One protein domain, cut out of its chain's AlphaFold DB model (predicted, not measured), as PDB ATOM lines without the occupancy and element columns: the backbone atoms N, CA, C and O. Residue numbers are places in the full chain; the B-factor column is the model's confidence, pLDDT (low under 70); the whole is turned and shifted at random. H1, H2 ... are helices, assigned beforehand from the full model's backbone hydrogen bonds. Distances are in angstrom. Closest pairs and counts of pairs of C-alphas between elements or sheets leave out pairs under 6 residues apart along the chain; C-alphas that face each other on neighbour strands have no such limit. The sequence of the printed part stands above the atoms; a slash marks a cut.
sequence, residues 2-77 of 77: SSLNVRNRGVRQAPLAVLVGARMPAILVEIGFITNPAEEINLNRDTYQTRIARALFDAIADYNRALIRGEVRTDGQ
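What this domain is: This is residues 2 to 77 of the 77 residues of the protein "N-acetylmuramoyl-L-alanine amidase" of Proteobacteria bacterium (UniProt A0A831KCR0). There is little regular structure: a loose frame in which the long straight helix H2 makes one side along the longest axis, and the short helix H1 meets its first end at a corner. Before them, residues 2 to 36 form a long winding stretch with no named element, of which residues 24 to 34 run back alongside H2 at a distance. The printed part has 76 residues with two named helices, H1 then H2, and no named strand; the class is all helix, though only 30 residues are in named elements. It is loose, with a radius of gyration of the C-alphas of 15.1 A, and elongated, spanning 44 by 27 by 18 A.

How they stand to each other: H1, residues 37 to 43, and H2, residues 46 to 68, are close but not clearly touching; their closest C-alphas, of Asn 42 and Tyr 48, are 6.2 A apart. They run the same way at a steep tilt of 62 degrees. In H2 every O i to N i+4 pair is within hydrogen-bond range; in H1, 2 of 3.

Where its parts are: H1 begins at C-alpha 37, (-3.770, 27.254, 53.516). H2, 32.6 A long, ends at C-alpha 68, (3.425, 64.897, 38.514).

The domain as a whole: The printed part has no cut. Residues 57 to 62 and 65 to 70 stand free. The link from H1 to H2 is tight. Residues 2 to 4 and 74 to 77 are under pLDDT 70.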
ATOM      1  N   SER A   2      11.350  43.221  45.452       47.12
ATOM      2  CA  SER A   2      10.039  42.945  46.063       47.12
ATOM      3  C   SER A   2      10.222  42.629  47.548       47.12
ATOM      4  O   SER A   2      10.838  41.627  47.900       47.12
ATOM      5  N   SER A   3       9.703  43.493  48.420       62.72
ATOM      6  CA  SER A   3       9.758  43.335  49.878       62.72
ATOM      7  C   SER A   3       8.907  42.165  50.375       62.72
ATOM      8  O   SER A   3       8.942  41.842  51.561       62.72
ATOM      9  N   LEU A   4       8.166  41.517  49.474       67.00
ATOM     10  CA  LEU A   4       7.291  40.372  49.670       67.00
ATOM     11  C   LEU A   4       7.830  39.219  48.812       67.00
ATOM     12  O   LEU A   4       7.878  39.326  47.586       67.00
ATOM     13  N   ASN A   5       8.260  38.120  49.437       76.06
ATOM     14  CA  ASN A   5       8.654  36.897  48.726       76.06
ATOM     15  C   ASN A   5       7.392  36.151  48.252       76.06
ATOM     16  O   ASN A   5       7.040  35.100  48.780       76.06
ATOM     17  N   VAL A   6       6.651  36.773  47.336       80.00
ATOM     18  CA  VAL A   6       5.356  36.312  46.829       80.00
ATOM     19  C   VAL A   6       5.462  36.151  45.321       80.00
ATOM     20  O   VAL A   6       6.082  36.963  44.631       80.00
ATOM     21  N   ARG A   7       4.848  35.092  44.791       86.38
ATOM     22  CA  ARG A   7       4.816  34.839  43.350       86.38
ATOM     23  C   ARG A   7       4.030  35.940  42.632       86.38
ATOM     24  O   ARG A   7       2.819  36.058  42.820       86.38
ATOM     25  N   ASN A   8       4.705  36.677  41.752       89.62
ATOM     26  CA  ASN A   8       4.067  37.627  40.842       89.62
ATOM     27  C   ASN A   8       3.196  36.872  39.816       89.62
ATOM     28  O   ASN A   8       3.676  35.959  39.142       89.62
ATOM     29  N   ARG A   9       1.910  37.233  39.723       90.88
ATOM     30  CA  ARG A   9       0.913  36.619  38.820       90.88
ATOM     31  C   ARG A   9       0.583  37.478  37.595       90.88
ATOM     32  O   ARG A   9      -0.239  37.059  36.780       90.88
ATOM     33  N   GLY A  10       1.262  38.616  37.450       93.00
ATOM     34  CA  GLY A  10       1.093  39.556  36.350       93.00
ATOM     35  C   GLY A  10      -0.180  40.394  36.453       93.00
ATOM     36  O   GLY A  10      -1.011  40.205  37.340       93.00
ATOM     37  N   VAL A  11      -0.319  41.326  35.513       94.00
ATOM     38  CA  VAL A  11      -1.535  42.124  35.326       94.00
ATOM     39  C   VAL A  11      -2.515  41.325  34.474       94.00
ATOM     40  O   VAL A  11      -2.128  40.729  33.468       94.00
ATOM     41  N   ARG A  12      -3.789  41.316  34.868       93.19
ATOM     42  CA  ARG A  12      -4.873  40.677  34.117       93.19
ATOM     43  C   ARG A  12      -5.953  41.704  33.821       93.19
ATOM     44  O   ARG A  12      -6.367  42.435  34.715       93.19
ATOM     45  N   GLN A  13      -6.411  41.735  32.575       91.81
ATOM     46  CA  GLN A  13      -7.583  42.510  32.187       91.81
ATOM     47  C   GLN A  13      -8.835  41.654  32.392       91.81
ATOM     48  O   GLN A  13      -8.891  40.513  31.935       91.81
ATOM     49  N   ALA A  14      -9.818  42.195  33.105       89.50
ATOM     50  CA  ALA A  14     -11.088  41.535  33.374       89.50
ATOM     51  C   ALA A  14     -12.198  42.585  33.575       89.50
ATOM     52  O   ALA A  14     -11.910  43.670  34.091       89.50
ATOM     53  N   PRO A  15     -13.460  42.286  33.214       89.94
ATOM     54  CA  PRO A  15     -14.595  43.193  33.387       89.94
ATOM     55  C   PRO A  15     -15.082  43.187  34.845       89.94
ATOM     56  O   PRO A  15     -16.173  42.719  35.166       89.94
ATOM     57  N   LEU A  16     -14.240  43.664  35.758       94.75
ATOM     58  CA  LEU A  16     -14.557  43.729  37.180       94.75
ATOM     59  C   LEU A  16     -15.513  44.895  37.428       94.75
ATOM     60  O   LEU A  16     -15.136  46.041  37.207       94.75
ATOM     61  N   ALA A  17     -16.723  44.617  37.921       95.06
ATOM     62  CA  ALA A  17     -17.775  45.624  38.111       95.06
ATOM     63  C   ALA A  17     -17.310  46.856  38.911       95.06
ATOM     64  O   ALA A  17     -17.689  47.974  38.588       95.06
ATOM     65  N   VAL A  18     -16.432  46.662  39.901       94.25
ATOM     66  CA  VAL A  18     -15.843  47.742  40.715       94.25
ATOM     67  C   VAL A  18     -14.930  48.692  39.926       94.25
ATOM     68  O   VAL A  18     -14.721  49.826  40.341       94.25
ATOM     69  N   LEU A  19     -14.390  48.250  38.788       94.75
ATOM     70  CA  LEU A  19     -13.547  49.061  37.907       94.75
ATOM     71  C   LEU A  19     -14.334  49.658  36.729       94.75
ATOM     72  O   LEU A  19     -13.838  50.555  36.049       94.75
ATOM     73  N   VAL A  20     -15.557  49.182  36.471       91.94
ATOM     74  CA  VAL A  20     -16.385  49.677  35.365       91.94
ATOM     75  C   VAL A  20     -16.824  51.113  35.649       91.94
ATOM     76  O   VAL A  20     -17.382  51.417  36.699       91.94
ATOM     77  N   GLY A  21     -16.600  52.008  34.684       87.94
ATOM     78  CA  GLY A  21     -17.029  53.407  34.775       87.94
ATOM     79  C   GLY A  21     -16.169  54.290  35.686       87.94
ATOM     80  O   GLY A  21     -16.541  55.441  35.929       87.94
ATOM     81  N   ALA A  22     -15.022  53.796  36.169       90.75
ATOM     82  CA  ALA A  22     -14.069  54.613  36.909       90.75
ATOM     83  C   ALA A  22     -13.579  55.788  36.040       90.75
ATOM     84  O   ALA A  22     -13.057  55.598  34.945       90.75
ATOM     85  N   ARG A  23     -13.747  57.022  36.535       91.56
ATOM     86  CA  ARG A  23     -13.334  58.265  35.842       91.56
ATOM     87  C   ARG A  23     -11.875  58.655  36.106       91.56
ATOM     88  O   ARG A  23     -11.456  59.760  35.785       91.56
ATOM     89  N   MET A  24     -11.130  57.761  36.739       91.81
ATOM     90  CA  MET A  24      -9.740  57.916  37.150       91.81
ATOM     91  C   MET A  24      -9.044  56.551  37.038       91.81
ATOM     92  O   MET A  24      -9.739  55.530  37.040       91.81
ATOM     93  N   PRO A  25      -7.704  56.503  36.962       91.75
ATOM     94  CA  PRO A  25      -6.958  55.248  36.970       91.75
ATOM     95  C   PRO A  25      -7.354  54.376  38.169       91.75
ATOM     96  O   PRO A  25      -7.294  54.827  39.314       91.75
ATOM     97  N   ALA A  26      -7.772  53.138  37.905       94.06
ATOM     98  CA  ALA A  26      -8.269  52.217  38.922       94.06
ATOM     99  C   ALA A  26      -7.744  50.798  38.675       94.06
ATOM    100  O   ALA A  26      -7.685  50.335  37.536       94.06
ATOM    101  N   ILE A  27      -7.380  50.106  39.756       95.50
ATOM    102  CA  ILE A  27      -6.913  48.715  39.742       95.50
ATOM    103  C   ILE A  27      -7.562  47.934  40.883       95.50
ATOM    104  O   ILE A  27      -7.888  48.498  41.927       95.50
ATOM    105  N   LEU A  28      -7.700  46.622  40.700       96.62
ATOM    106  CA  LEU A  28      -7.982  45.677  41.776       96.62
ATOM    107  C   LEU A  28      -6.736  44.819  41.991       96.62
ATOM    108  O   LEU A  28      -6.139  44.344  41.026       96.62
ATOM    109  N   VAL A  29      -6.346  44.626  43.251       95.50
ATOM    110  CA  VAL A  29      -5.171  43.829  43.612       95.50
ATOM    111  C   VAL A  29      -5.604  42.614  44.418       95.50
ATOM    112  O   VAL A  29      -6.166  42.740  45.502       95.50
ATOM    113  N   GLU A  30      -5.288  41.429  43.906       95.25
ATOM    114  CA  GLU A  30      -5.381  40.178  44.657       95.25
ATOM    115  C   GLU A  30      -4.087  39.977  45.458       95.25
ATOM    116  O   GLU A  30      -3.027  39.700  44.897       95.25
ATOM    117  N   ILE A  31      -4.156  40.143  46.781       94.38
ATOM    118  CA  ILE A  31      -2.979  40.098  47.671       94.38
ATOM    119  C   ILE A  31      -2.607  38.678  48.144       94.38
ATOM    120  O   ILE A  31      -1.561  38.484  48.769       94.38
ATOM    121  N   GLY A  32      -3.453  37.690  47.847       94.00
ATOM    122  CA  GLY A  32      -3.264  36.273  48.159       94.00
ATOM    123  C   GLY A  32      -4.563  35.475  48.020       94.00
ATOM    124  O   GLY A  32      -5.625  36.044  47.769       94.00
ATOM    125  N   PHE A  33      -4.475  34.159  48.198       95.19
ATOM    126  CA  PHE A  33      -5.586  33.214  48.052       95.19
ATOM    127  C   PHE A  33      -5.904  32.526  49.383       95.19
ATOM    128  O   PHE A  33      -5.128  31.699  49.851       95.19
ATOM    129  N   ILE A  34      -7.082  32.791  49.959       96.38
ATOM    130  CA  ILE A  34      -7.545  32.119  51.194       96.38
ATOM    131  C   ILE A  34      -7.767  30.613  50.963       96.38
ATOM    132  O   ILE A  34      -7.603  29.807  51.866       96.38
ATOM    133  N   THR A  35      -8.053  30.201  49.726       97.44
ATOM    134  CA  THR A  35      -8.161  28.781  49.353       97.44
ATOM    135  C   THR A  35      -6.827  28.027  49.398       97.44
ATOM    136  O   THR A  35      -6.822  26.801  49.308       97.44
ATOM    137  N   ASN A  36      -5.695  28.727  49.534       95.50
ATOM    138  CA  ASN A  36      -4.388  28.133  49.784       95.50
ATOM    139  C   ASN A  36      -4.045  28.281  51.281       95.50
ATOM    140  O   ASN A  36      -3.739  29.397  51.707       95.50
ATOM    141  N   PRO A  37      -3.993  27.185  52.067       96.12
ATOM    142  CA  PRO A  37      -3.770  27.254  53.516       96.12
ATOM    143  C   PRO A  37      -2.492  28.003  53.926       96.12
ATOM    144  O   PRO A  37      -2.459  28.703  54.935       96.12
ATOM    145  N   ALA A  38      -1.421  27.894  53.133       93.44
ATOM    146  CA  ALA A  38      -0.173  28.597  53.422       93.44
ATOM    147  C   ALA A  38      -0.283  30.113  53.182       93.44
ATOM    148  O   ALA A  38       0.346  30.900  53.894       93.44
ATOM    149  N   GLU A  39      -1.065  30.539  52.186       94.69
ATOM    150  CA  GLU A  39      -1.318  31.960  51.939       94.69
ATOM    151  C   GLU A  39      -2.317  32.520  52.959       94.69
ATOM    152  O   GLU A  39      -2.071  33.600  53.489       94.69
ATOM    153  N   GLU A  40      -3.360  31.771  53.324       96.69
ATOM    154  CA  GLU A  40      -4.322  32.139  54.373       96.69
ATOM    155  C   GLU A  40      -3.637  32.437  55.716       96.69
ATOM    156  O   GLU A  40      -3.845  33.502  56.301       96.69
ATOM    157  N   ILE A  41      -2.755  31.542  56.183       96.25
ATOM    158  CA  ILE A  41      -1.997  31.748  57.429       96.25
ATOM    159  C   ILE A  41      -1.193  33.049  57.370       96.25
ATOM    160  O   ILE A  41      -1.101  33.764  58.366       96.25
ATOM    161  N   ASN A  42      -0.596  33.371  56.219       94.44
ATOM    162  CA  ASN A  42       0.152  34.613  56.064       94.44
ATOM    163  C   ASN A  42      -0.770  35.833  56.007       94.44
ATOM    164  O   ASN A  42      -0.462  36.832  56.649       94.44
ATOM    165  N   LEU A  43      -1.902  35.755  55.303       95.75
ATOM    166  CA  LEU A  43      -2.892  36.833  55.226       95.75
ATOM    167  C   LEU A  43      -3.448  37.205  56.606       95.75
ATOM    168  O   LEU A  43      -3.737  38.376  56.831       95.75
ATOM    169  N   ASN A  44      -3.503  36.261  57.546       96.62
ATOM    170  CA  ASN A  44      -3.913  36.504  58.932       96.62
ATOM    171  C   ASN A  44      -2.811  37.086  59.844       96.62
ATOM    172  O   ASN A  44      -3.065  37.323  61.021       96.62
ATOM    173  N   ARG A  45      -1.583  37.315  59.351       96.94
ATOM    174  CA  ARG A  45      -0.480  37.884  60.152       96.94
ATOM    175  C   ARG A  45      -0.346  39.388  59.939       96.94
ATOM    176  O   ARG A  45      -0.007  39.826  58.837       96.94
ATOM    177  N   ASP A  46      -0.423  40.162  61.017       97.62
ATOM    178  CA  ASP A  46      -0.263  41.627  61.009       97.62
ATOM    179  C   ASP A  46       1.024  42.092  60.317       97.62
ATOM    180  O   ASP A  46       1.030  43.044  59.534       97.62
ATOM    181  N   THR A  47       2.136  41.386  60.537       95.38
ATOM    182  CA  THR A  47       3.423  41.708  59.903       95.38
ATOM    183  C   THR A  47       3.384  41.537  58.384       95.38
ATOM    184  O   THR A  47       4.058  42.265  57.657       95.38
ATOM    185  N   TYR A  48       2.623  40.560  57.885       94.62
ATOM    186  CA  TYR A  48       2.477  40.319  56.451       94.62
ATOM    187  C   TYR A  48       1.538  41.353  55.824       94.62
ATOM    188  O   TYR A  48       1.901  41.961  54.817       94.62
ATOM    189  N   GLN A  49       0.408  41.644  56.476       95.81
ATOM    190  CA  GLN A  49      -0.506  42.716  56.070       95.81
ATOM    191  C   GLN A  49       0.204  44.077  56.023       95.81
ATOM    192  O   GLN A  49       0.095  44.797  55.033       95.81
ATOM    193  N   THR A  50       1.023  44.394  57.031       97.00
ATOM    194  CA  THR A  50       1.818  45.635  57.082       97.00
ATOM    195  C   THR A  50       2.794  45.733  55.911       97.00
ATOM    196  O   THR A  50       2.947  46.798  55.310       97.00
ATOM    197  N   ARG A  51       3.451  44.625  55.542       95.50
ATOM    198  CA  ARG A  51       4.353  44.595  54.380       95.50
ATOM    199  C   ARG A  51       3.601  44.807  53.067       95.50
ATOM    200  O   ARG A  51       4.106  45.534  52.216       95.50
ATOM    201  N   ILE A  52       2.410  44.222  52.916       95.62
ATOM    202  CA  ILE A  52       1.531  44.456  51.759       95.62
ATOM    203  C   ILE A  52       1.106  45.922  51.694       95.62
ATOM    204  O   ILE A  52       1.287  46.558  50.660       95.62
ATOM    205  N   ALA A  53       0.608  46.475  52.799       96.75
ATOM    206  CA  ALA A  53       0.169  47.863  52.866       96.75
ATOM    207  C   ALA A  53       1.299  48.836  52.503       96.75
ATOM    208  O   ALA A  53       1.092  49.747  51.705       96.75
ATOM    209  N   ARG A  54       2.516  48.605  53.019       97.06
ATOM    210  CA  ARG A  54       3.687  49.416  52.666       97.06
ATOM    211  C   ARG A  54       4.046  49.295  51.184       97.06
ATOM    212  O   ARG A  54       4.274  50.314  50.547       97.06
ATOM    213  N   ALA A  55       4.035  48.088  50.618       95.44
ATOM    214  CA  ALA A  55       4.312  47.897  49.194       95.44
ATOM    215  C   ALA A  55       3.282  48.606  48.293       95.44
ATOM    216  O   ALA A  55       3.660  49.211  47.292       95.44
ATOM    217  N   LEU A  56       1.995  48.568  48.655       96.25
ATOM    218  CA  LEU A  56       0.937  49.291  47.943       96.25
ATOM    219  C   LEU A  56       1.104  50.809  48.070       96.25
ATOM    220  O   LEU A  56       0.970  51.523  47.080       96.25
ATOM    221  N   PHE A  57       1.433  51.297  49.268       97.25
ATOM    222  CA  PHE A  57       1.714  52.711  49.503       97.25
ATOM    223  C   PHE A  57       2.874  53.209  48.636       97.25
ATOM    224  O   PHE A  57       2.726  54.211  47.937       97.25
ATOM    225  N   ASP A  58       3.997  52.489  48.641       96.62
ATOM    226  CA  ASP A  58       5.183  52.850  47.862       96.62
ATOM    227  C   ASP A  58       4.850  52.901  46.360       96.62
ATOM    228  O   ASP A  58       5.181  53.882  45.691       96.62
ATOM    229  N   ALA A  59       4.101  51.915  45.850       94.94
ATOM    230  CA  ALA A  59       3.668  51.869  44.452       94.94
ATOM    231  C   ALA A  59       2.748  53.043  44.063       94.94
ATOM    232  O   ALA A  59       2.912  53.631  42.993       94.94
ATOM    233  N   ILE A  60       1.800  53.420  44.927       96.06
ATOM    234  CA  ILE A  60       0.919  54.577  44.694       96.06
ATOM    235  C   ILE A  60       1.727  55.880  44.733       96.06
ATOM    236  O   ILE A  60       1.515  56.765  43.903       96.06
ATOM    237  N   ALA A  61       2.675  56.005  45.663       96.75
ATOM    238  CA  ALA A  61       3.546  57.172  45.757       96.75
ATOM    239  C   ALA A  61       4.458  57.313  44.526       96.75
ATOM    240  O   ALA A  61       4.664  58.428  44.040       96.75
ATOM    241  N   ASP A  62       4.976  56.197  44.007       95.88
ATOM    242  CA  ASP A  62       5.726  56.146  42.749       95.88
ATOM    243  C   ASP A  62       4.858  56.569  41.563       95.88
ATOM    244  O   ASP A  62       5.265  57.441  40.793       95.88
ATOM    245  N   TYR A  63       3.640  56.031  41.453       95.12
ATOM    246  CA  TYR A  63       2.693  56.425  40.410       95.12
ATOM    247  C   TYR A  63       2.373  57.924  40.463       95.12
ATOM    248  O   TYR A  63       2.419  58.605  39.442       95.12
ATOM    249  N   ASN A  64       2.124  58.467  41.657       94.75
ATOM    250  CA  ASN A  64       1.853  59.889  41.836       94.75
ATOM    251  C   ASN A  64       3.053  60.766  41.433       94.75
ATOM    252  O   ASN A  64       2.879  61.795  40.785       94.75
ATOM    253  N   ARG A  65       4.286  60.356  41.765       96.19
ATOM    254  CA  ARG A  65       5.498  61.056  41.302       96.19
ATOM    255  C   ARG A  65       5.617  61.042  39.782       96.19
ATOM    256  O   ARG A  65       5.884  62.091  39.204       96.19
ATOM    257  N   ALA A  66       5.416  59.885  39.153       94.12
ATOM    258  CA  ALA A  66       5.446  59.765  37.698       94.12
ATOM    259  C   ALA A  66       4.361  60.641  37.048       94.12
ATOM    260  O   ALA A  66       4.612  61.293  36.037       94.12
ATOM    261  N   LEU A  67       3.174  60.707  37.660       92.75
ATOM    262  CA  LEU A  67       2.066  61.534  37.189       92.75
ATOM    263  C   LEU A  67       2.429  63.024  37.231       92.75
ATOM    264  O   LEU A  67       2.271  63.717  36.231       92.75
ATOM    265  N   ILE A  68       2.981  63.501  38.351       93.75
ATOM    266  CA  ILE A  68       3.425  64.897  38.514       93.75
ATOM    267  C   ILE A  68       4.526  65.260  37.507       93.75
ATOM    268  O   ILE A  68       4.583  66.395  37.040       93.75
ATOM    269  N   ARG A  69       5.394  64.307  37.152       93.56
ATOM    270  CA  ARG A  69       6.462  64.500  36.158       93.56
ATOM    271  C   ARG A  69       5.983  64.409  34.706       93.56
ATOM    272  O   ARG A  69       6.781  64.645  33.806       93.56
ATOM    273  N   GLY A  70       4.716  64.066  34.466       89.00
ATOM    274  CA  GLY A  70       4.192  63.835  33.117       89.00
ATOM    275  C   GLY A  70       4.751  62.573  32.446       89.00
ATOM    276  O   GLY A  70       4.728  62.463  31.226       89.00
ATOM    277  N   GLU A  71       5.268  61.622  33.226       88.44
ATOM    278  CA  GLU A  71       5.884  60.377  32.737       88.44
ATOM    279  C   GLU A  71       4.857  59.243  32.572       88.44
ATOM    280  O   GLU A  71       5.147  58.206  31.972       88.44
ATOM    281  N   VAL A  72       3.642  59.420  33.103       79.88
ATOM    282  CA  VAL A  72       2.559  58.440  32.977       79.88
ATOM    283  C   VAL A  72       1.995  58.488  31.564       79.88
ATOM    284  O   VAL A  72       1.344  59.451  31.167       79.88
ATOM    285  N   ARG A  73       2.198  57.401  30.819       71.06
ATOM    286  CA  ARG A  73       1.500  57.164  29.556       71.06
ATOM    287  C   ARG A  73       0.038  56.845  29.853       71.06
ATOM    288  O   ARG A  73      -0.261  55.830  30.475       71.06
ATOM    289  N   THR A  74      -0.859  57.727  29.437       64.12
ATOM    290  CA  THR A  74      -2.290  57.434  29.352       64.12
ATOM    291  C   THR A  74      -2.553  56.851  27.973       64.12
ATOM    292  O   THR A  74      -2.307  57.539  26.981       64.12
ATOM    293  N   ASP A  75      -3.019  55.607  27.898       55.75
ATOM    294  CA  ASP A  75      -3.386  54.992  26.620       55.75
ATOM    295  C   ASP A  75      -4.459  55.867  25.941       55.75
ATOM    296  O   ASP A  75      -5.538  56.099  26.491       55.75
ATOM    297  N   GLY A  76      -4.094  56.446  24.793       51.91
ATOM    298  CA  GLY A  76      -4.736  57.626  24.191       51.91
ATOM    299  C   GLY A  76      -3.774  58.530  23.394       51.91
ATOM    300  O   GLY A  76      -4.210  59.502  22.773       51.91
ATOM    301  N   GLN A  77      -2.477  58.199  23.396       37.31
ATOM    302  CA  GLN A  77      -1.503  58.493  22.337       37.31
ATOM    303  C   GLN A  77      -1.028  57.174  21.731       37.31
ATOM    304  O   GLN A  77      -0.855  56.218  22.521       37.31
TER     305      GLN A  77